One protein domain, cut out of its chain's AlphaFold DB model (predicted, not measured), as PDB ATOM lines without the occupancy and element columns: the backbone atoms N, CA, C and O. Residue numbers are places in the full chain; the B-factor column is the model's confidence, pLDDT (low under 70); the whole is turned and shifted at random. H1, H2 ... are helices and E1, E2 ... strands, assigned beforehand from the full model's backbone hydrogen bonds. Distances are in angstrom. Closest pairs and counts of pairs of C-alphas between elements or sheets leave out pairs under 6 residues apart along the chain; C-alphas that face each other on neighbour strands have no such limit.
ATOM      1  N   ASP A   4     144.536 132.866 114.761       92.25
ATOM      2  CA  ASP A   4     143.831 133.789 115.648       92.25
ATOM      3  C   ASP A   4     144.319 133.536 117.077       92.25
ATOM      4  O   ASP A   4     144.148 132.437 117.612       92.25
ATOM      5  N   LEU A   5     144.975 134.527 117.682       94.56
ATOM      6  CA  LEU A   5     145.367 134.473 119.089       94.56
ATOM      7  C   LEU A   5     144.113 134.734 119.927       94.56
ATOM      8  O   LEU A   5     143.452 135.762 119.776       94.56
ATOM      9  N   LEU A   6     143.758 133.795 120.802       95.38
ATOM     10  CA  LEU A   6     142.548 133.911 121.607       95.38
ATOM     11  C   LEU A   6     142.768 134.940 122.711       95.38
ATOM     12  O   LEU A   6     143.571 134.736 123.621       95.38
ATOM     13  N   ASP A   7     141.980 136.011 122.663       94.88
ATOM     14  CA  ASP A   7     141.862 136.947 123.772       94.88
ATOM     15  C   ASP A   7     141.295 136.267 125.038       94.88
ATOM     16  O   ASP A   7     140.860 135.107 125.044       94.88
ATOM     17  N   LYS A   8     141.273 137.017 126.143       95.06
ATOM     18  CA  LYS A   8     140.800 136.532 127.444       95.06
ATOM     19  C   LYS A   8     139.360 135.999 127.393       95.06
ATOM     20  O   LYS A   8     139.066 135.006 128.061       95.06
ATOM     21  N   ALA A   9     138.474 136.629 126.621       96.06
ATOM     22  CA  ALA A   9     137.073 136.236 126.520       96.06
ATOM     23  C   ALA A   9     136.913 134.955 125.692       96.06
ATOM     24  O   ALA A   9     136.270 134.012 126.155       96.06
ATOM     25  N   LYS A  10     137.559 134.866 124.523       95.69
ATOM     26  CA  LYS A  10     137.567 133.660 123.680       95.69
ATOM     27  C   LYS A  10     138.188 132.470 124.409       95.69
ATOM     28  O   LYS A  10     137.624 131.379 124.383       95.69
ATOM     29  N   LYS A  11     139.309 132.682 125.110       96.94
ATOM     30  CA  LYS A  11     139.961 131.657 125.941       96.94
ATOM     31  C   LYS A  11     139.033 131.159 127.044       96.94
ATOM     32  O   LYS A  11     138.860 129.952 127.186       96.94
ATOM     33  N   LYS A  12     138.401 132.070 127.794       96.50
ATOM     34  CA  LYS A  12     137.426 131.703 128.832       96.50
ATOM     35  C   LYS A  12     136.270 130.900 128.238       96.50
ATOM     36  O   LYS A  12     135.937 129.849 128.767       96.50
ATOM     37  N   ARG A  13     135.716 131.357 127.114       95.62
ATOM     38  CA  ARG A  13     134.619 130.680 126.418       95.62
ATOM     39  C   ARG A  13     135.013 129.286 125.924       95.62
ATOM     40  O   ARG A  13     134.178 128.399 125.922       95.62
ATOM     41  N   PHE A  14     136.249 129.081 125.472       96.38
ATOM     42  CA  PHE A  14     136.744 127.751 125.104       96.38
ATOM     43  C   PHE A  14     136.827 126.822 126.323       96.38
ATOM     44  O   PHE A  14     136.318 125.709 126.267       96.38
ATOM     45  N   LEU A  15     137.413 127.291 127.431       97.00
ATOM     46  CA  LEU A  15     137.552 126.487 128.652       97.00
ATOM     47  C   LEU A  15     136.196 126.157 129.295       97.00
ATOM     48  O   LEU A  15     136.019 125.047 129.773       97.00
ATOM     49  N   GLN A  16     135.228 127.075 129.250       96.00
ATOM     50  CA  GLN A  16     133.878 126.844 129.784       96.00
ATOM     51  C   GLN A  16     133.148 125.681 129.103       96.00
ATOM     52  O   GLN A  16     132.424 124.947 129.764       96.00
ATOM     53  N   GLU A  17     133.349 125.480 127.801       95.44
ATOM     54  CA  GLU A  17     132.744 124.348 127.078       95.44
ATOM     55  C   GLU A  17     133.376 123.008 127.470       95.44
ATOM     56  O   GLU A  17     132.802 121.954 127.224       95.44
ATOM     57  N   LEU A  18     134.560 123.039 128.088       96.81
ATOM     58  CA  LEU A  18     135.254 121.864 128.606       96.81
ATOM     59  C   LEU A  18     134.925 121.582 130.077       96.81
ATOM     60  O   LEU A  18     135.488 120.651 130.643       96.81
ATOM     61  N   ASN A  19     134.001 122.331 130.692       95.69
ATOM     62  CA  ASN A  19     133.637 122.170 132.104       95.69
ATOM     63  C   ASN A  19     133.109 120.769 132.452       95.69
ATOM     64  O   ASN A  19     133.139 120.394 133.621       95.69
ATOM     65  N   TYR A  20     132.663 119.981 131.466       95.44
ATOM     66  CA  TYR A  20     132.315 118.574 131.685       95.44
ATOM     67  C   TYR A  20     133.500 117.752 132.218       95.44
ATOM     68  O   TYR A  20     133.282 116.779 132.927       95.44
ATOM     69  N   LEU A  21     134.740 118.176 131.945       96.81
ATOM     70  CA  LEU A  21     135.971 117.577 132.470       96.81
ATOM     71  C   LEU A  21     136.391 118.134 133.838       96.81
ATOM     72  O   LEU A  21     137.338 117.624 134.431       96.81
ATOM     73  N   GLY A  22     135.707 119.161 134.344       95.25
ATOM     74  CA  GLY A  22     136.094 119.928 135.529       95.25
ATOM     75  C   GLY A  22     136.540 121.357 135.201       95.25
ATOM     76  O   GLY A  22     136.479 121.815 134.060       95.25
ATOM     77  N   GLU A  23     136.986 122.095 136.219       95.69
ATOM     78  CA  GLU A  23     137.404 123.496 136.077       95.69
ATOM     79  C   GLU A  23     138.827 123.641 135.510       95.69
ATOM     80  O   GLU A  23     139.781 123.937 136.235       95.69
ATOM     81  N   LEU A  24     138.970 123.489 134.196       97.25
ATOM     82  CA  LEU A  24     140.273 123.575 133.536       97.25
ATOM     83  C   LEU A  24     140.825 125.009 133.504       97.25
ATOM     84  O   LEU A  24     140.173 125.955 133.050       97.25
ATOM     85  N   LYS A  25     142.079 125.173 133.934       96.81
ATOM     86  CA  LYS A  25     142.795 126.456 133.991       96.81
ATOM     87  C   LYS A  25     144.184 126.312 133.373       96.81
ATOM     88  O   LYS A  25     144.889 125.326 133.564       96.81
ATOM     89  N   THR A  26     144.606 127.330 132.623       96.31
ATOM     90  CA  THR A  26     145.958 127.386 132.052       96.31
ATOM     91  C   THR A  26     146.445 128.818 131.881       96.31
ATOM     92  O   THR A  26     145.674 129.713 131.520       96.31
ATOM     93  N   LYS A  27     147.745 129.035 132.094       95.06
ATOM     94  CA  LYS A  27     148.431 130.293 131.765       95.06
ATOM     95  C   LYS A  27     148.880 130.355 130.301       95.06
ATOM     96  O   LYS A  27     149.160 131.447 129.827       95.06
ATOM     97  N   ALA A  28     148.867 129.231 129.581       96.44
ATOM     98  CA  ALA A  28     149.283 129.160 128.184       96.44
ATOM     99  C   ALA A  28     148.490 130.128 127.293       96.44
ATOM    100  O   ALA A  28     147.281 130.329 127.486       96.44
ATOM    101  N   LEU A  29     149.162 130.690 126.294       96.31
ATOM    102  CA  LEU A  29     148.508 131.390 125.199       96.31
ATOM    103  C   LEU A  29     147.760 130.356 124.351       96.31
ATOM    104  O   LEU A  29     148.330 129.330 123.981       96.31
ATOM    105  N   LEU A  30     146.481 130.613 124.066       97.19
ATOM    106  CA  LEU A  30     145.703 129.751 123.182       97.19
ATOM    107  C   LEU A  30     145.671 130.350 121.782       97.19
ATOM    108  O   LEU A  30     145.325 131.515 121.601       97.19
ATOM    109  N   ILE A  31     146.028 129.541 120.793       95.69
ATOM    110  CA  ILE A  31     146.162 129.972 119.406       95.69
ATOM    111  C   ILE A  31     145.292 129.067 118.556       95.69
ATOM    112  O   ILE A  31     145.478 127.849 118.521       95.69
ATOM    113  N   LYS A  32     144.331 129.655 117.851       95.00
ATOM    114  CA  LYS A  32     143.529 128.938 116.873       95.00
ATOM    115  C   LYS A  32     144.266 128.913 115.543       95.00
ATOM    116  O   LYS A  32     144.627 129.953 115.006       95.00
ATOM    117  N   THR A  33     144.479 127.714 115.017       92.06
ATOM    118  CA  THR A  33     145.096 127.454 113.712       92.06
ATOM    119  C   THR A  33     144.043 126.873 112.767       92.06
ATOM    120  O   THR A  33     143.350 125.902 113.082       92.06
ATOM    121  N   GLY A  34     143.880 127.488 111.595       89.00
ATOM    122  CA  GLY A  34     142.844 127.099 110.641       89.00
ATOM    123  C   GLY A  34     141.424 127.352 111.165       89.00
ATOM    124  O   GLY A  34     141.155 128.361 111.815       89.00
ATOM    125  N   LYS A  35     140.486 126.452 110.843       88.94
ATOM    126  CA  LYS A  35     139.059 126.631 111.177       88.94
ATOM    127  C   LYS A  35     138.696 126.226 112.605       88.94
ATOM    128  O   LYS A  35     137.742 126.767 113.155       88.94
ATOM    129  N   GLU A  36     139.447 125.304 113.202       93.56
ATOM    130  CA  GLU A  36     138.959 124.550 114.366       93.56
ATOM    131  C   GLU A  36     140.024 124.176 115.403       93.56
ATOM    132  O   GLU A  36     139.675 123.904 116.546       93.56
ATOM    133  N   ARG A  37     141.313 124.137 115.045       95.38
ATOM    134  CA  ARG A  37     142.343 123.588 115.935       95.38
ATOM    135  C   ARG A  37     142.801 124.643 116.926       95.38
ATOM    136  O   ARG A  37     143.270 125.697 116.509       95.38
ATOM    137  N   ILE A  38     142.728 124.341 118.213       97.44
ATOM    138  CA  ILE A  38     143.269 125.164 119.294       97.44
ATOM    139  C   ILE A  38     144.599 124.563 119.740       97.44
ATOM    140  O   ILE A  38     144.701 123.358 119.971       97.44
ATOM    141  N   ARG A  39     145.624 125.403 119.853       97.12
ATOM    142  CA  ARG A  39     146.952 125.045 120.349       97.12
ATOM    143  C   ARG A  39     147.278 125.825 121.613       97.12
ATOM    144  O   ARG A  39     146.863 126.975 121.737       97.12
ATOM    145  N   ALA A  40     148.014 125.205 122.526       97.56
ATOM    146  CA  ALA A  40     148.543 125.843 123.725       97.56
ATOM    147  C   ALA A  40     150.037 126.130 123.551       97.56
ATOM    148  O   ALA A  40     150.821 125.229 123.247       97.56
ATOM    149  N   TYR A  41     150.421 127.387 123.760       96.62
ATOM    150  CA  TYR A  41     151.799 127.858 123.702       96.62
ATOM    151  C   TYR A  41     152.239 128.414 125.060       96.62
ATOM    152  O   TYR A  41     151.538 129.223 125.670       96.62
ATOM    153  N   THR A  42     153.403 127.971 125.529       95.38
ATOM    154  CA  THR A  42     154.006 128.356 126.818       95.38
ATOM    155  C   THR A  42     155.431 128.893 126.666       95.38
ATOM    156  O   THR A  42     156.146 129.002 127.657       95.38
ATOM    157  N   GLY A  43     155.870 129.183 125.437       94.12
ATOM    158  CA  GLY A  43     157.205 129.722 125.190       94.12
ATOM    159  C   GLY A  43     157.303 131.224 125.471       94.12
ATOM    160  O   GLY A  43     156.351 131.851 125.931       94.12
ATOM    161  N   ALA A  44     158.480 131.784 125.193       95.44
ATOM    162  CA  ALA A  44     158.834 133.153 125.564       95.44
ATOM    163  C   ALA A  44     158.444 134.227 124.535       95.44
ATOM    164  O   ALA A  44     158.549 135.407 124.853       95.44
ATOM    165  N   LEU A  45     158.011 133.846 123.327       93.50
ATOM    166  CA  LEU A  45     157.655 134.822 122.298       93.50
ATOM    167  C   LEU A  45     156.404 135.597 122.710       93.50
ATOM    168  O   LEU A  45     155.378 135.020 123.086       93.50
ATOM    169  N   SER A  46     156.491 136.912 122.587       92.75
ATOM    170  CA  SER A  46     155.365 137.824 122.695       92.75
ATOM    171  C   SER A  46     154.366 137.616 121.552       92.75
ATOM    172  O   SER A  46     154.649 136.989 120.529       92.75
ATOM    173  N   ASN A  47     153.166 138.182 121.704       91.88
ATOM    174  CA  ASN A  47     152.154 138.136 120.650       91.88
ATOM    175  C   ASN A  47     152.658 138.763 119.340       91.88
ATOM    176  O   ASN A  47     152.341 138.247 118.272       91.88
ATOM    177  N   GLU A  48     153.422 139.857 119.420       92.50
ATOM    178  CA  GLU A  48     153.986 140.547 118.252       92.50
ATOM    179  C   GLU A  48     155.025 139.676 117.547       92.50
ATOM    180  O   GLU A  48     154.898 139.435 116.351       92.50
ATOM    181  N   GLU A  49     155.957 139.081 118.297       94.00
ATOM    182  CA  GLU A  49     156.961 138.169 117.736       94.00
ATOM    183  C   GLU A  49     156.325 136.935 117.083       94.00
ATOM    184  O   GLU A  49     156.768 136.499 116.023       94.00
ATOM    185  N   ILE A  50     155.252 136.385 117.669       92.62
ATOM    186  CA  ILE A  50     154.493 135.284 117.053       92.62
ATOM    187  C   ILE A  50     153.910 135.723 115.704       92.62
ATOM    188  O   ILE A  50     153.962 134.959 114.738       92.62
ATOM    189  N   TRP A  51     153.356 136.935 115.620       90.75
ATOM    190  CA  TRP A  51     152.807 137.469 114.372       90.75
ATOM    191  C   TRP A  51     153.882 137.732 113.324       90.75
ATOM    192  O   TRP A  51     153.678 137.388 112.160       90.75
ATOM    193  N   ASP A  52     155.013 138.303 113.719       92.12
ATOM    194  CA  ASP A  52     156.116 138.588 112.806       92.12
ATOM    195  C   ASP A  52     156.723 137.297 112.261       92.12
ATOM    196  O   ASP A  52     156.880 137.150 111.047       92.12
ATOM    197  N   PHE A  53     156.927 136.303 113.126       90.75
ATOM    198  CA  PHE A  53     157.377 134.979 112.711       90.75
ATOM    199  C   PHE A  53     156.407 134.346 111.700       90.75
ATOM    200  O   PHE A  53     156.827 133.785 110.690       90.75
ATOM    201  N   TRP A  54     155.098 134.495 111.918       88.44
ATOM    202  CA  TRP A  54     154.068 133.947 111.033       88.44
ATOM    203  C   TRP A  54     153.962 134.651 109.672       88.44
ATOM    204  O   TRP A  54     153.521 134.049 108.693       88.44
ATOM    205  N   ARG A  55     154.314 135.940 109.600       88.88
ATOM    206  CA  ARG A  55     154.309 136.713 108.345       88.88
ATOM    207  C   ARG A  55     155.484 136.347 107.448       88.88
ATOM    208  O   ARG A  55     155.340 136.382 106.229       88.88
ATOM    209  N   VAL A  56     156.623 136.024 108.055       92.50
ATOM    210  CA  VAL A  56     157.868 135.721 107.339       92.50
ATOM    211  C   VAL A  56     157.955 134.241 106.977       92.50
ATOM    212  O   VAL A  56     158.393 133.904 105.878       92.50
ATOM    213  N   PHE A  57     157.513 133.351 107.868       89.12
ATOM    214  CA  PHE A  57     157.664 131.909 107.693       89.12
ATOM    215  C   PHE A  57     156.321 131.199 107.462       89.12
ATOM    216  O   PHE A  57     155.330 131.495 108.135       89.12
ATOM    217  N   PRO A  58     156.272 130.190 106.572       83.44
ATOM    218  CA  PRO A  58     155.088 129.362 106.367       83.44
ATOM    219  C   PRO A  58     154.940 128.326 107.495       83.44
ATOM    220  O   PRO A  58     155.132 127.129 107.301       83.44
ATOM    221  N   VAL A  59     154.610 128.785 108.700       85.00
ATOM    222  CA  VAL A  59     154.480 127.929 109.887       85.00
ATOM    223  C   VAL A  59     153.136 127.187 109.883       85.00
ATOM    224  O   VAL A  59     152.084 127.774 109.639       85.00
ATOM    225  N   GLU A  60     153.147 125.884 110.187       84.56
ATOM    226  CA  GLU A  60     151.937 125.038 110.283       84.56
ATOM    227  C   GLU A  60     151.276 125.026 111.677       84.56
ATOM    228  O   GLU A  60     150.190 124.474 111.901       84.56
ATOM    229  N   GLY A  61     151.918 125.637 112.658       87.50
ATOM    230  CA  GLY A  61     151.396 125.779 114.007       87.50
ATOM    231  C   GLY A  61     152.504 126.000 115.015       87.50
ATOM    232  O   GLY A  61     153.651 125.638 114.783       87.50
ATOM    233  N   ILE A  62     152.133 126.571 116.153       91.62
ATOM    234  CA  ILE A  62     153.024 126.768 117.290       91.62
ATOM    235  C   ILE A  62     152.351 126.206 118.544       91.62
ATOM    236  O   ILE A  62     151.145 126.378 118.742       91.62
ATOM    237  N   GLY A  63     153.126 125.497 119.361       94.19
ATOM    238  CA  GLY A  63     152.637 124.849 120.573       94.19
ATOM    239  C   GLY A  63     151.908 123.519 120.344       94.19
ATOM    240  O   GLY A  63     151.754 123.024 119.220       94.19
ATOM    241  N   VAL A  64     151.453 122.944 121.457       95.50
ATOM    242  CA  VAL A  64     150.819 121.621 121.524       95.50
ATOM    243  C   VAL A  64     149.374 121.712 121.054       95.50
ATOM    244  O   VAL A  64     148.670 122.668 121.378       95.50
ATOM    245  N   TYR A  65     148.911 120.723 120.289       95.56
ATOM    246  CA  TYR A  65     147.513 120.644 119.878       95.56
ATOM    247  C   TYR A  65     146.630 120.339 121.087       95.56
ATOM    248  O   TYR A  65     146.622 119.217 121.573       95.56
ATOM    249  N   LEU A  66     145.883 121.330 121.567       97.12
ATOM    250  CA  LEU A  66     145.084 121.223 122.786       97.12
ATOM    251  C   LEU A  66     143.721 120.588 122.514       97.12
ATOM    252  O   LEU A  66     143.192 119.835 123.322       97.12
ATOM    253  N   GLY A  67     143.119 120.904 121.375       96.62
ATOM    254  CA  GLY A  67     141.776 120.434 121.092       96.62
ATOM    255  C   GLY A  67     141.132 121.116 119.910       96.62
ATOM    256  O   GLY A  67     141.754 121.883 119.174       96.62
ATOM    257  N   LYS A  68     139.856 120.812 119.733       95.81
ATOM    258  CA  LYS A  68     139.061 121.246 118.597       95.81
ATOM    259  C   LYS A  68     137.882 122.071 119.090       95.81
ATOM    260  O   LYS A  68     137.175 121.646 119.993       95.81
ATOM    261  N   ASP A  69     137.690 123.225 118.469       95.38
ATOM    262  CA  ASP A  69     136.538 124.107 118.637       95.38
ATOM    263  C   ASP A  69     135.862 124.259 117.276       95.38
ATOM    264  O   ASP A  69     136.341 125.001 116.408       95.38
ATOM    265  N   ASN A  70     134.804 123.479 117.063       92.44
ATOM    266  CA  ASN A  70     134.113 123.389 115.785       92.44
ATOM    267  C   ASN A  70     132.613 123.645 115.946       92.44
ATOM    268  O   ASN A  70     132.058 123.512 117.028       92.44
ATOM    269  N   THR A  71     131.948 123.953 114.841       90.56
ATOM    270  CA  THR A  71     130.491 123.998 114.754       90.56
ATOM    271  C   THR A  71     130.050 122.907 113.788       90.56
ATOM    272  O   THR A  71     130.571 122.811 112.674       90.56
ATOM    273  N   ASN A  72     129.129 122.046 114.211       86.44
ATOM    274  CA  ASN A  72     128.600 120.996 113.350       86.44
ATOM    275  C   ASN A  72     127.608 121.566 112.314       86.44
ATOM    276  O   ASN A  72     127.273 122.750 112.323       86.44
ATOM    277  N   LYS A  73     127.128 120.715 111.398       85.88
ATOM    278  CA  LYS A  73     126.215 121.121 110.310       85.88
ATOM    279  C   LYS A  73     124.897 121.733 110.806       85.88
ATOM    280  O   LYS A  73     124.280 122.490 110.069       85.88
ATOM    281  N   ASN A  74     124.505 121.439 112.044       87.44
ATOM    282  CA  ASN A  74     123.276 121.931 112.664       87.44
ATOM    283  C   ASN A  74     123.504 123.234 113.450       87.44
ATOM    284  O   ASN A  74     122.632 123.656 114.201       87.44
ATOM    285  N   GLY A  75     124.684 123.851 113.335       87.50
ATOM    286  CA  GLY A  75     125.018 125.080 114.052       87.50
ATOM    287  C   GLY A  75     125.401 124.870 115.520       87.50
ATOM    288  O   GLY A  75     125.677 125.846 116.216       87.50
ATOM    289  N   VAL A  76     125.468 123.623 116.000       88.19
ATOM    290  CA  VAL A  76     125.836 123.324 117.389       88.19
ATOM    291  C   VAL A  76     127.352 123.341 117.521       88.19
ATOM    292  O   VAL A  76     128.068 122.687 116.757       88.19
ATOM    293  N   ARG A  77     127.850 124.113 118.485       90.81
ATOM    294  CA  ARG A  77     129.273 124.177 118.809       90.81
ATOM    295  C   ARG A  77     129.681 122.914 119.565       90.81
ATOM    296  O   ARG A  77     129.041 122.534 120.533       90.81
ATOM    297  N   GLU A  78     130.754 122.281 119.120       92.69
ATOM    298  CA  GLU A  78     131.346 121.096 119.725       92.69
ATOM    299  C   GLU A  78     132.800 121.404 120.069       92.69
ATOM    300  O   GLU A  78     133.638 121.619 119.182       92.69
ATOM    301  N   VAL A  79     133.093 121.414 121.369       95.81
ATOM    302  CA  VAL A  79     134.438 121.638 121.891       95.81
ATOM    303  C   VAL A  79     134.920 120.390 122.612       95.81
ATOM    304  O   VAL A  79     134.236 119.843 123.474       95.81
ATOM    305  N   ARG A  80     136.121 119.933 122.261       96.12
ATOM    306  CA  ARG A  80     136.764 118.795 122.921       96.12
ATOM    307  C   ARG A  80     138.270 118.949 122.974       96.12
ATOM    308  O   ARG A  80     138.862 119.600 122.108       96.12
ATOM    309  N   LEU A  81     138.887 118.288 123.945       97.38
ATOM    310  CA  LEU A  81     140.335 118.122 123.972       97.38
ATOM    311  C   LEU A  81     140.793 117.120 122.903       97.38
ATOM    312  O   LEU A  81     140.040 116.256 122.448       97.38
ATOM    313  N   SER A  82     142.037 117.274 122.471       96.19
ATOM    314  CA  SER A  82     142.789 116.209 121.809       96.19
ATOM    315  C   SER A  82     143.345 115.252 122.873       96.19
ATOM    316  O   SER A  82     143.301 115.560 124.064       96.19
ATOM    317  N   THR A  83     143.936 114.128 122.463       94.50
ATOM    318  CA  THR A  83     144.682 113.272 123.401       94.50
ATOM    319  C   THR A  83     145.817 114.050 124.081       94.50
ATOM    320  O   THR A  83     145.949 113.990 125.296       94.50
ATOM    321  N   ASP A  84     146.578 114.866 123.343       95.06
ATOM    322  CA  ASP A  84     147.660 115.673 123.932       95.06
ATOM    323  C   ASP A  84     147.131 116.750 124.886       95.06
ATOM    324  O   ASP A  84     147.730 117.016 125.923       95.06
ATOM    325  N   GLY A  85     145.987 117.357 124.565       96.69
ATOM    326  CA  GLY A  85     145.348 118.333 125.435       96.69
ATOM    327  C   GLY A  85     144.762 117.717 126.695       96.69
ATOM    328  O   GLY A  85     144.765 118.358 127.740       96.69
ATOM    329  N   LEU A  86     144.307 116.467 126.616       96.81
ATOM    330  CA  LEU A  86     143.868 115.712 127.780       96.81
ATOM    331  C   LEU A  86     145.036 115.478 128.744       96.81
ATOM    332  O   LEU A  86     144.900 115.772 129.926       96.81
ATOM    333  N   HIS A  87     146.203 115.070 128.236       95.56
ATOM    334  CA  HIS A  87     147.414 114.962 129.056       95.56
ATOM    335  C   HIS A  87     147.902 116.322 129.566       95.56
ATOM    336  O   HIS A  87     148.315 116.425 130.717       95.56
ATOM    337  N   PHE A  88     147.798 117.384 128.759       97.25
ATOM    338  CA  PHE A  88     148.136 118.747 129.185       97.25
ATOM    339  C   PHE A  88     147.334 119.196 130.418       97.25
ATOM    340  O   PHE A  88     147.843 119.948 131.248       97.25
ATOM    341  N   PHE A  89     146.084 118.744 130.542       97.38
ATOM    342  CA  PHE A  89     145.209 119.039 131.675       97.38
ATOM    343  C   PHE A  89     145.081 117.888 132.677       97.38
ATOM    344  O   PHE A  89     144.246 118.006 133.567       97.38
ATOM    345  N   GLY A  90     145.864 116.808 132.563       94.75
ATOM    346  CA  GLY A  90     145.604 115.526 133.232       94.75
ATOM    347  C   GLY A  90     145.240 115.640 134.715       94.75
ATOM    348  O   GLY A  90     144.211 115.115 135.131       94.75
ATOM    349  N   ASP A  91     146.006 116.421 135.478       94.88
ATOM    350  CA  ASP A  91     145.806 116.612 136.925       94.88
ATOM    351  C   ASP A  91     144.532 117.399 137.290       94.88
ATOM    352  O   ASP A  91     144.104 117.413 138.441       94.88
ATOM    353  N   GLN A  92     143.932 118.091 136.323       97.44
ATOM    354  CA  GLN A  92     142.722 118.902 136.486       97.44
ATOM    355  C   GLN A  92     141.459 118.189 135.981       97.44
ATOM    356  O   GLN A  92     140.355 118.690 136.199       97.44
ATOM    357  N   VAL A  93     141.601 117.052 135.291       97.06
ATOM    358  CA  VAL A  93     140.465 116.305 134.743       97.06
ATOM    359  C   VAL A  93     139.840 115.461 135.849       97.06
ATOM    360  O   VAL A  93     140.400 114.453 136.277       97.06
TER     361      VAL A  93
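AT A GLANCE: This is residues 4 to 93 of the 166 residues of an uncharacterized protein of Candidatus Pacearchaeota archaeon (UniProt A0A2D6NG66). A strongly twisted sheet of two hairpins side by side, E1 with E2 and E3 with E4, has the helix H1 packed on one face and the short helix H3 beside E3 at the sheet's level. The helix H2 is set off from the sheet, on the loop of chain that joins E2 to E3. The printed part has 90 residues, with three named helices and four named strands in the order H1, E1, E2, H2, E3, E4, H3; the sheet's order is E1, E2, E3, E4, all antiparallel, and the class is mixed, helices and strands. The whole is compact, with a radius of gyration of the C-alphas of 13.3 A and spans of 38 by 33 by 24 A.

IN THESE COORDINATES: In the sheet, E1 is residues 29 to 33, E2 residues 37 to 41, E3 residues 64 to 71 and E4 residues 77 to 81. E3 is the longest strand, 21.6 A from C-alpha 64 at (150.819, 121.621, 121.524) to C-alpha 71. H1, residues 8 to 17, begins with C-alpha 8 at (140.800, 136.532, 127.444) and is 14.6 A long. H2, residues 47 to 56, is 14.7 A long. H3, residues 83 to 88, ends with C-alpha 88 at (148.136, 118.747, 129.185).

HOW THE PARTS SIT: E1 and E2 form a hairpin at 148 degrees, with N 31 and O 39 within hydrogen-bond range at 2.9 A. E2 and E3 are antiparallel at 148 degrees, with N 38 and O 67 at 2.8 A. E3 and E4 form a hairpin at 163 degrees, with N 68 and O 80 at 2.8 A. Residues 4 to 5 pair antiparallel with residues 31 to 32 of E1. H1 is on one face of the sheet, making two layers, a helix layer and a strand layer, at a height over the sheet of 7.8 A. It lies over none of the strands, but only just: 2 of its C-alphas fall on E3. Its closest C-alphas to E4 are those of Glu 17 and Val 79, 6.1 A apart. H3 is at the sheet's level, and its closest C-alphas to E3 are those of Leu 66 and Gly 85, 3.9 A apart. H2 is not on the sheet and is apart from H1 and H3. Every O i to N i+4 pair is within hydrogen-bond range in H2 and H3, and 5 of 6 are in H1.

THE WHOLE: The C-alphas of Ala 44 and Asn 74, the two farthest apart, are 39.5 A apart. The link from H1 to E1, 11 residues, is long. The printed part has no cut. Its mean pLDDT is 93.9, and no printed residue is under 70.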